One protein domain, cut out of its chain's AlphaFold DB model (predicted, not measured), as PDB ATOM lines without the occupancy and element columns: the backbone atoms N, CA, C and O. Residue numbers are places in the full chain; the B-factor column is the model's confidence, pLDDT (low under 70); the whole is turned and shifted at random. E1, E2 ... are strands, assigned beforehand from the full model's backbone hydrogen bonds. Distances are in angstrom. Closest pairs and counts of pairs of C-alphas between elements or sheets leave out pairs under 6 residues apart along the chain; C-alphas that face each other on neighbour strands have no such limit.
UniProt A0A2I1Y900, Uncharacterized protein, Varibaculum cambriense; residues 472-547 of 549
ATOM      1  N   VAL A 472     157.860 136.857 100.372       91.94
ATOM      2  CA  VAL A 472     158.821 137.920 100.689       91.94
ATOM      3  C   VAL A 472     159.693 137.466 101.851       91.94
ATOM      4  O   VAL A 472     159.203 137.174 102.939       91.94
ATOM      5  N   VAL A 473     161.006 137.403 101.644       91.94
ATOM      6  CA  VAL A 473     161.962 137.081 102.710       91.94
ATOM      7  C   VAL A 473     162.410 138.379 103.375       91.94
ATOM      8  O   VAL A 473     162.964 139.249 102.711       91.94
ATOM      9  N   ARG A 474     162.180 138.511 104.685       89.56
ATOM     10  CA  ARG A 474     162.644 139.654 105.482       89.56
ATOM     11  C   ARG A 474     163.967 139.297 106.151       89.56
ATOM     12  O   ARG A 474     164.043 138.312 106.891       89.56
ATOM     13  N   THR A 475     164.999 140.088 105.893       93.00
ATOM     14  CA  THR A 475     166.339 139.934 106.471       93.00
ATOM     15  C   THR A 475     166.680 141.117 107.370       93.00
ATOM     16  O   THR A 475     166.157 142.213 107.175       93.00
ATOM     17  N   ASP A 476     167.565 140.912 108.341       90.00
ATOM     18  CA  ASP A 476     168.174 142.013 109.087       90.00
ATOM     19  C   ASP A 476     169.264 142.729 108.262       90.00
ATOM     20  O   ASP A 476     169.546 142.376 107.113       90.00
ATOM     21  N   PHE A 477     169.908 143.733 108.863       91.00
ATOM     22  CA  PHE A 477     171.000 144.487 108.238       91.00
ATOM     23  C   PHE A 477     172.267 143.649 107.982       91.00
ATOM     24  O   PHE A 477     173.128 144.071 107.216       91.00
ATOM     25  N   THR A 478     172.398 142.476 108.611       93.44
ATOM     26  CA  THR A 478     173.499 141.528 108.376       93.44
ATOM     27  C   THR A 478     173.199 140.554 107.235       93.44
ATOM     28  O   THR A 478     174.068 139.779 106.841       93.44
ATOM     29  N   GLY A 479     171.976 140.582 106.692       91.38
ATOM     30  CA  GLY A 479     171.489 139.626 105.701       91.38
ATOM     31  C   GLY A 479     170.975 138.320 106.313       91.38
ATOM     32  O   GLY A 479     170.603 137.405 105.575       91.38
ATOM     33  N   ARG A 480     170.907 138.207 107.647       91.62
ATOM     34  CA  ARG A 480     170.305 137.044 108.302       91.62
ATOM     35  C   ARG A 480     168.797 137.082 108.086       91.62
ATOM     36  O   ARG A 480     168.135 138.086 108.340       91.62
ATOM     37  N   LYS A 481     168.240 135.960 107.637       91.31
ATOM     38  CA  LYS A 481     166.798 135.771 107.471       91.31
ATOM     39  C   LYS A 481     166.093 135.824 108.830       91.31
ATOM     40  O   LYS A 481     166.369 134.995 109.688       91.31
ATOM     41  N   LEU A 482     165.177 136.776 108.994       89.75
ATOM     42  CA  LEU A 482     164.356 136.928 110.197       89.75
ATOM     43  C   LEU A 482     163.011 136.213 110.046       89.75
ATOM     44  O   LEU A 482     162.590 135.482 110.938       89.75
ATOM     45  N   ALA A 483     162.345 136.412 108.906       92.06
ATOM     46  CA  ALA A 483     161.031 135.836 108.647       92.06
ATOM     47  C   ALA A 483     160.777 135.636 107.149       92.06
ATOM     48  O   ALA A 483     161.369 136.305 106.297       92.06
ATOM     49  N   THR A 484     159.866 134.723 106.827       92.56
ATOM     50  CA  THR A 484     159.305 134.561 105.482       92.56
ATOM     51  C   THR A 484     157.846 134.966 105.522       92.56
ATOM     52  O   THR A 484     157.065 134.385 106.260       92.56
ATOM     53  N   SER A 485     157.477 135.953 104.724       91.81
ATOM     54  CA  SER A 485     156.102 136.375 104.529       91.81
ATOM     55  C   SER A 485     155.521 135.645 103.324       91.81
ATOM     56  O   SER A 485     156.063 135.731 102.222       91.81
ATOM     57  N   ARG A 486     154.439 134.895 103.531       90.88
ATOM     58  CA  ARG A 486     153.627 134.299 102.467       90.88
ATOM     59  C   ARG A 486     152.362 135.129 102.319       90.88
ATOM     60  O   ARG A 486     151.454 135.034 103.144       90.88
ATOM     61  N   ILE A 487     152.323 135.939 101.271       88.44
ATOM     62  CA  ILE A 487     151.242 136.883 101.009       88.44
ATOM     63  C   ILE A 487     150.158 136.179 100.193       88.44
ATOM     64  O   ILE A 487     150.418 135.520  99.185       88.44
ATOM     65  N   SER A 488     148.924 136.319 100.657       85.50
ATOM     66  CA  SER A 488     147.703 135.891  99.987       85.50
ATOM     67  C   SER A 488     146.723 137.060  99.911       85.50
ATOM     68  O   SER A 488     146.891 138.067 100.595       85.50
ATOM     69  N   PHE A 489     145.674 136.923  99.100       78.00
ATOM     70  CA  PHE A 489     144.682 137.986  98.918       78.00
ATOM     71  C   PHE A 489     143.986 138.401 100.230       78.00
ATOM     72  O   PHE A 489     143.669 139.567 100.408       78.00
ATOM     73  N   ASN A 490     143.805 137.461 101.163       83.12
ATOM     74  CA  ASN A 490     143.088 137.698 102.422       83.12
ATOM     75  C   ASN A 490     144.023 137.958 103.612       83.12
ATOM     76  O   ASN A 490     143.563 138.051 104.748       83.12
ATOM     77  N   GLY A 491     145.337 138.008 103.389       87.88
ATOM     78  CA  GLY A 491     146.278 138.159 104.487       87.88
ATOM     79  C   GLY A 491     147.666 137.608 104.218       87.88
ATOM     80  O   GLY A 491     147.971 137.050 103.164       87.88
ATOM     81  N   GLU A 492     148.515 137.756 105.217       91.50
ATOM     82  CA  GLU A 492     149.930 137.427 105.197       91.50
ATOM     83  C   GLU A 492     150.228 136.451 106.338       91.50
ATOM     84  O   GLU A 492     149.859 136.696 107.482       91.50
ATOM     85  N   ILE A 493     150.883 135.329 106.036       92.12
ATOM     86  CA  ILE A 493     151.395 134.404 107.056       92.12
ATOM     87  C   ILE A 493     152.890 134.660 107.207       92.12
ATOM     88  O   ILE A 493     153.626 134.631 106.220       92.12
ATOM     89  N   LEU A 494     153.333 134.905 108.436       91.81
ATOM     90  CA  LEU A 494     154.734 135.098 108.784       91.81
ATOM     91  C   LEU A 494     155.279 133.796 109.356       91.81
ATOM     92  O   LEU A 494     154.849 133.351 110.417       91.81
ATOM     93  N   ASP A 495     156.243 133.203 108.664       92.94
ATOM     94  CA  ASP A 495     156.982 132.035 109.124       92.94
ATOM     95  C   ASP A 495     158.352 132.447 109.672       92.94
ATOM     96  O   ASP A 495     159.005 133.346 109.135       92.94
ATOM     97  N   ASN A 496     158.827 131.761 110.710       92.19
ATOM     98  CA  ASN A 496     160.184 131.940 111.225       92.19
ATOM     99  C   ASN A 496     161.257 131.413 110.253       92.19
ATOM    100  O   ASN A 496     160.976 130.908 109.162       92.19
ATOM    101  N   GLU A 497     162.524 131.502 110.666       90.44
ATOM    102  CA  GLU A 497     163.671 130.975 109.912       90.44
ATOM    103  C   GLU A 497     163.554 129.464 109.594       90.44
ATOM    104  O   GLU A 497     164.088 129.018 108.579       90.44
ATOM    105  N   TRP A 498     162.774 128.712 110.381       90.44
ATOM    106  CA  TRP A 498     162.512 127.274 110.232       90.44
ATOM    107  C   TRP A 498     161.246 126.945 109.422       90.44
ATOM    108  O   TRP A 498     160.900 125.775 109.275       90.44
ATOM    109  N   GLY A 499     160.534 127.953 108.905       88.94
ATOM    110  CA  GLY A 499     159.301 127.763 108.133       88.94
ATOM    111  C   GLY A 499     158.061 127.432 108.972       88.94
ATOM    112  O   GLY A 499     157.041 127.037 108.414       88.94
ATOM    113  N   SER A 500     158.132 127.577 110.299       90.69
ATOM    114  CA  SER A 500     156.963 127.448 111.174       90.69
ATOM    115  C   SER A 500     156.238 128.793 111.284       90.69
ATOM    116  O   SER A 500     156.916 129.802 111.503       90.69
ATOM    117  N   PRO A 501     154.898 128.832 111.171       90.00
ATOM    118  CA  PRO A 501     154.139 130.071 111.283       90.00
ATOM    119  C   PRO A 501     154.287 130.644 112.694       90.00
ATOM    120  O   PRO A 501     153.996 129.973 113.682       90.00
ATOM    121  N   ILE A 502     154.760 131.882 112.775       92.88
ATOM    122  CA  ILE A 502     154.884 132.666 114.010       92.88
ATOM    123  C   ILE A 502     153.861 133.790 114.082       92.88
ATOM    124  O   ILE A 502     153.612 134.311 115.161       92.88
ATOM    125  N   GLY A 503     153.241 134.152 112.961       90.88
ATOM    126  CA  GLY A 503     152.188 135.148 112.966       90.88
ATOM    127  C   GLY A 503     151.338 135.137 111.710       90.88
ATOM    128  O   GLY A 503     151.665 134.503 110.703       90.88
ATOM    129  N   ARG A 504     150.229 135.860 111.785       91.12
ATOM    130  CA  ARG A 504     149.261 136.031 110.709       91.12
ATOM    131  C   ARG A 504     148.754 137.463 110.725       91.12
ATOM    132  O   ARG A 504     148.454 137.996 111.779       91.12
ATOM    133  N   ILE A 505     148.653 138.083 109.563       90.62
ATOM    134  CA  ILE A 505     148.045 139.397 109.380       90.62
ATOM    135  C   ILE A 505     146.844 139.168 108.480       90.62
ATOM    136  O   ILE A 505     147.015 138.895 107.293       90.62
ATOM    137  N   ASP A 506     145.643 139.261 109.031       89.56
ATOM    138  CA  ASP A 506     144.426 139.218 108.239       89.56
ATOM    139  C   ASP A 506     144.115 140.611 107.719       89.56
ATOM    140  O   ASP A 506     144.073 141.595 108.467       89.56
ATOM    141  N   ARG A 507     143.916 140.682 106.406       85.81
ATOM    142  CA  ARG A 507     143.545 141.914 105.724       85.81
ATOM    143  C   ARG A 507     142.124 141.790 105.221       85.81
ATOM    144  O   ARG A 507     141.689 140.718 104.799       85.81
ATOM    145  N   ASP A 508     141.397 142.889 105.281       82.88
ATOM    146  CA  ASP A 508     140.118 142.981 104.607       82.88
ATOM    147  C   ASP A 508     140.309 142.993 103.072       82.88
ATOM    148  O   ASP A 508     141.433 143.110 102.569       82.88
ATOM    149  N   PRO A 509     139.219 142.887 102.293       77.31
ATOM    150  CA  PRO A 509     139.283 142.956 100.833       77.31
ATOM    151  C   PRO A 509     139.831 144.279 100.268       77.31
ATOM    152  O   PRO A 509     140.090 144.356  99.067       77.31
ATOM    153  N   PHE A 510     139.974 145.317 101.095       75.88
ATOM    154  CA  PHE A 510     140.522 146.625 100.740       75.88
ATOM    155  C   PHE A 510     142.005 146.759 101.125       75.88
ATOM    156  O   PHE A 510     142.619 147.787 100.855       75.88
ATOM    157  N   GLY A 511     142.596 145.714 101.713       76.12
ATOM    158  CA  GLY A 511     143.989 145.681 102.144       76.12
ATOM    159  C   GLY A 511     144.233 146.272 103.534       76.12
ATOM    160  O   GLY A 511     145.385 146.254 103.980       76.12
ATOM    161  N   ALA A 512     143.194 146.747 104.229       81.69
ATOM    162  CA  ALA A 512     143.306 147.231 105.597       81.69
ATOM    163  C   ALA A 512     143.536 146.051 106.546       81.69
ATOM    164  O   ALA A 512     142.945 144.981 106.401       81.69
ATOM    165  N   ILE A 513     144.426 146.226 107.519       84.06
ATOM    166  CA  ILE A 513     144.748 145.172 108.483       84.06
ATOM    167  C   ILE A 513     143.614 145.085 109.506       84.06
ATOM    168  O   ILE A 513     143.403 146.024 110.264       84.06
ATOM    169  N   ASN A 514     142.904 143.963 109.556       85.94
ATOM    170  CA  ASN A 514     141.820 143.753 110.519       85.94
ATOM    171  C   ASN A 514     142.323 143.144 111.823       85.94
ATOM    172  O   ASN A 514     141.885 143.515 112.908       85.94
ATOM    173  N   GLU A 515     143.220 142.172 111.706       87.06
ATOM    174  CA  GLU A 515     143.671 141.370 112.831       87.06
ATOM    175  C   GLU A 515     145.128 140.977 112.611       87.06
ATOM    176  O   GLU A 515     145.532 140.627 111.499       87.06
ATOM    177  N   VAL A 516     145.927 141.042 113.673       89.44
ATOM    178  CA  VAL A 516     147.301 140.540 113.659       89.44
ATOM    179  C   VAL A 516     147.434 139.511 114.763       89.44
ATOM    180  O   VAL A 516     147.203 139.813 115.919       89.44
ATOM    181  N   GLU A 517     147.823 138.294 114.430       90.50
ATOM    182  CA  GLU A 517     148.175 137.257 115.387       90.50
ATOM    183  C   GLU A 517     149.697 137.103 115.423       90.50
ATOM    184  O   GLU A 517     150.337 136.987 114.377       90.50
ATOM    185  N   TRP A 518     150.286 137.091 116.616       86.56
ATOM    186  CA  TRP A 518     151.712 136.855 116.825       86.56
ATOM    187  C   TRP A 518     151.916 135.872 117.976       86.56
ATOM    188  O   TRP A 518     151.439 136.105 119.084       86.56
ATOM    189  N   GLU A 519     152.600 134.759 117.715       86.44
ATOM    190  CA  GLU A 519     152.882 133.688 118.683       86.44
ATOM    191  C   GLU A 519     151.627 133.195 119.436       86.44
ATOM    192  O   GLU A 519     151.658 132.904 120.631       86.44
ATOM    193  N   GLY A 520     150.494 133.115 118.730       86.69
ATOM    194  CA  GLY A 520     149.207 132.694 119.292       86.69
ATOM    195  C   GLY A 520     148.458 133.780 120.071       86.69
ATOM    196  O   GLY A 520     147.388 133.513 120.618       86.69
ATOM    197  N   LYS A 521     148.987 135.009 120.135       88.19
ATOM    198  CA  LYS A 521     148.289 136.166 120.700       88.19
ATOM    199  C   LYS A 521     147.665 137.006 119.601       88.19
ATOM    200  O   LYS A 521     148.347 137.411 118.664       88.19
ATOM    201  N   LYS A 522     146.381 137.317 119.755       90.88
ATOM    202  CA  LYS A 522     145.653 138.218 118.862       90.88
ATOM    203  C   LYS A 522     145.867 139.665 119.292       90.88
ATOM    204  O   LYS A 522     145.662 140.012 120.454       90.88
ATOM    205  N   ALA A 523     146.270 140.487 118.341       89.25
ATOM    206  CA  ALA A 523     146.326 141.926 118.439       89.25
ATOM    207  C   ALA A 523     145.099 142.526 117.745       89.25
ATOM    208  O   ALA A 523     144.780 142.197 116.600       89.25
ATOM    209  N   GLU A 524     144.424 143.423 118.449       88.25
ATOM    210  CA  GLU A 524     143.349 144.248 117.922       88.25
ATOM    211  C   GLU A 524     143.964 145.420 117.145       88.25
ATOM    212  O   GLU A 524     144.811 146.147 117.673       88.25
ATOM    213  N   VAL A 525     143.544 145.603 115.892       89.69
ATOM    214  CA  VAL A 525     143.963 146.740 115.064       89.69
ATOM    215  C   VAL A 525     142.855 147.784 115.061       89.69
ATOM    216  O   VAL A 525     141.747 147.530 114.593       89.69
ATOM    217  N   LYS A 526     143.145 148.964 115.611       89.50
ATOM    218  CA  LYS A 526     142.205 150.087 115.672       89.50
ATOM    219  C   LYS A 526     142.587 151.122 114.632       89.50
ATOM    220  O   LYS A 526     143.584 151.821 114.789       89.50
ATOM    221  N   HIS A 527     141.778 151.208 113.584       85.81
ATOM    222  CA  HIS A 527     141.905 152.240 112.558       85.81
ATOM    223  C   HIS A 527     141.375 153.570 113.077       85.81
ATOM    224  O   HIS A 527     140.294 153.627 113.675       85.81
ATOM    225  N   HIS A 528     142.117 154.643 112.824       82.94
ATOM    226  CA  HIS A 528     141.633 155.994 113.083       82.94
ATOM    227  C   HIS A 528     140.663 156.399 111.967       82.94
ATOM    228  O   HIS A 528     140.898 156.135 110.795       82.94
ATOM    229  N   TRP A 529     139.540 157.039 112.307       69.69
ATOM    230  CA  TRP A 529     138.529 157.423 111.305       69.69
ATOM    231  C   TRP A 529     139.009 158.473 110.295       69.69
ATOM    232  O   TRP A 529     138.427 158.581 109.217       69.69
ATOM    233  N   PHE A 530     140.028 159.258 110.647       69.12
ATOM    234  CA  PHE A 530     140.491 160.396 109.846       69.12
ATOM    235  C   PHE A 530     141.981 160.356 109.509       69.12
ATOM    236  O   PHE A 530     142.421 161.166 108.699       69.12
ATOM    237  N   ASP A 531     142.727 159.416 110.087       69.06
ATOM    238  CA  ASP A 531     144.140 159.209 109.794       69.06
ATOM    239  C   ASP A 531     144.309 157.826 109.174       69.06
ATOM    240  O   ASP A 531     143.698 156.856 109.615       69.06
ATOM    241  N   SER A 532     145.190 157.719 108.189       69.75
ATOM    242  CA  SER A 532     145.582 156.455 107.557       69.75
ATOM    243  C   SER A 532     146.428 155.543 108.458       69.75
ATOM    244  O   SER A 532     146.946 154.516 108.018       69.75
ATOM    245  N   GLY A 533     146.579 155.911 109.730       80.38
ATOM    246  CA  GLY A 533     147.267 155.112 110.727       80.38
ATOM    247  C   GLY A 533     146.363 154.089 111.415       80.38
ATOM    248  O   GLY A 533     145.142 154.243 111.499       80.38
ATOM    249  N   ALA A 534     146.992 153.066 111.985       86.12
ATOM    250  CA  ALA A 534     146.322 152.069 112.807       86.12
ATOM    251  C   ALA A 534     147.110 151.803 114.092       86.12
ATOM    252  O   ALA A 534     148.321 151.585 114.055       86.12
ATOM    253  N   ASP A 535     146.429 151.778 115.231       90.44
ATOM    254  CA  ASP A 535     147.045 151.405 116.501       90.44
ATOM    255  C   ASP A 535     146.925 149.892 116.702       90.44
ATOM    256  O   ASP A 535     145.853 149.309 116.518       90.44
ATOM    257  N   LEU A 536     148.018 149.256 117.115       89.19
ATOM    258  CA  LEU A 536     148.066 147.828 117.411       89.19
ATOM    259  C   LEU A 536     147.980 147.619 118.924       89.19
ATOM    260  O   LEU A 536     148.814 148.127 119.679       89.19
ATOM    261  N   TRP A 537     146.996 146.843 119.368       89.38
ATOM    262  CA  TRP A 537     146.722 146.581 120.779       89.38
ATOM    263  C   TRP A 537     146.813 145.088 121.075       89.38
ATOM    264  O   TRP A 537     146.150 144.298 120.423       89.38
ATOM    265  N   VAL A 538     147.580 144.682 122.084       87.75
ATOM    266  CA  VAL A 538     147.660 143.285 122.545       87.75
ATOM    267  C   VAL A 538     147.252 143.238 124.008       87.75
ATOM    268  O   VAL A 538     147.794 143.984 124.822       87.75
ATOM    269  N   ASP A 539     146.291 142.378 124.348       88.31
ATOM    270  CA  ASP A 539     145.793 142.217 125.722       88.31
ATOM    271  C   ASP A 539     145.388 143.565 126.376       88.31
ATOM    272  O   ASP A 539     145.624 143.803 127.560       88.31
ATOM    273  N   GLY A 540     144.820 144.488 125.586       87.31
ATOM    274  CA  GLY A 540     144.391 145.815 126.044       87.31
ATOM    275  C   GLY A 540     145.503 146.862 126.195       87.31
ATOM    276  O   GLY A 540     145.207 147.985 126.594       87.31
ATOM    277  N   ASN A 541     146.752 146.546 125.840       89.88
ATOM    278  CA  ASN A 541     147.866 147.496 125.834       89.88
ATOM    279  C   ASN A 541     148.276 147.846 124.400       89.88
ATOM    280  O   ASN A 541     148.447 146.955 123.571       89.88
ATOM    281  N   MET A 542     148.476 149.132 124.114       88.56
ATOM    282  CA  MET A 542     149.003 149.581 122.824       88.56
ATOM    283  C   MET A 542     150.474 149.162 122.702       88.56
ATOM    284  O   MET A 542     151.305 149.574 123.512       88.56
ATOM    285  N   VAL A 543     150.795 148.339 121.704       90.44
ATOM    286  CA  VAL A 543     152.157 147.826 121.460       90.44
ATOM    287  C   VAL A 543     152.855 148.531 120.303       90.44
ATOM    288  O   VAL A 543     154.077 148.468 120.193       90.44
ATOM    289  N   GLY A 544     152.100 149.215 119.446       85.94
ATOM    290  CA  GLY A 544     152.655 149.937 118.315       85.94
ATOM    291  C   GLY A 544     151.613 150.772 117.589       85.94
ATOM    292  O   GLY A 544     150.414 150.636 117.819       85.94
ATOM    293  N   GLN A 545     152.101 151.628 116.701       87.62
ATOM    294  CA  GLN A 545     151.291 152.447 115.816       87.62
ATOM    295  C   GLN A 545     151.853 152.316 114.401       87.62
ATOM    296  O   GLN A 545     153.045 152.521 114.179       87.62
ATOM    297  N   ILE A 546     150.992 151.951 113.462       79.44
ATOM    298  CA  ILE A 546     151.260 151.968 112.030       79.44
ATOM    299  C   ILE A 546     150.925 153.381 111.563       79.44
ATOM    300  O   ILE A 546     149.788 153.819 111.715       79.44
ATOM    301  N   ARG A 547     151.914 154.107 111.044       79.88
ATOM    302  CA  ARG A 547     151.720 155.387 110.350       79.88
ATOM    303  C   ARG A 547     152.008 155.168 108.870       79.88
ATOM    304  O   ARG A 547     152.816 154.309 108.539       79.88
TER     305      ARG A 547
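AT A GLANCE: This is residues 472 to 547 of the 549 residues of an uncharacterized protein of Varibaculum cambriense (UniProt A0A2I1Y900). One long up-and-down sheet, twisted and curled like part of a barrel, makes an arch that stays open: its edge strands, E1 and E8, are apart. The strands E1 to E8 follow one another across it in chain order, with E4 and E5 in the middle of the arch. The printed part has 76 residues with eight named strands, E1 to E8, and no named helix; the sheet's order is E1 - E2 - E3 - E4 - E5 - E6 - E7 - E8, antiparallel throughout, and the class is all strand. It is only just compact, close to loose, with a radius of gyration of the C-alphas of 13.3 A, and spans 37 by 27 by 25 A.

IN THESE COORDINATES: Find C-alpha 472 at (158.821, 137.920, 100.689), where E1, residues 472 to 475, begins. E2, residues 481 to 488, is the longest strand by residues and runs 20.5 A to C-alpha 488 at (147.703, 135.891, 99.987). Next come E3, residues 491 to 495, and E4, residues 501 to 507, which is 16.8 A long. E5 is residues 513 to 518, and E6, residues 521 to 527, runs 19.1 A. E7 is residues 534 to 538, and E8, residues 541 to 546, ends at C-alpha 546 at (151.260, 151.968, 112.030).

HOW THE PARTS SIT: The sheet is a meander, each strand the antiparallel neighbour of the one before, and each two successive strands form a hairpin. Start at E4 and E5, whose directions stand at 171 degrees; look for N 504 and O 517, 2.8 A apart and within hydrogen-bond range. On one side of E4 is E3, with N 492 and O 505 at 2.8 A; beyond it E2 pairs with E3 through N 486 and O 493, 2.8 A. E1 is an edge strand, with N 472 and O 485 at 2.8 A to E2. Going the other way, E5 and E6 are antiparallel neighbours, with 156 degrees between their directions and with N 523 and O 516 within hydrogen-bond range at 2.7 A. E6 and E7 show N 524 and O 537 at 2.8 A, and E7 and the edge strand E8 show N 546 and O 534 at 2.8 A. From edge to edge the strands' lines turn by 71 degrees and the way across the sheet by 141 degrees.

THE WHOLE: The two C-alphas farthest apart are those of Trp 498 and Phe 530, 39.8 A. The printed part has no cut and no long link; the link E6 to E7, six residues, is short, and the others are tight. Mean pLDDT of the printed part is 87.1, and residues 529 to 532 are under 70.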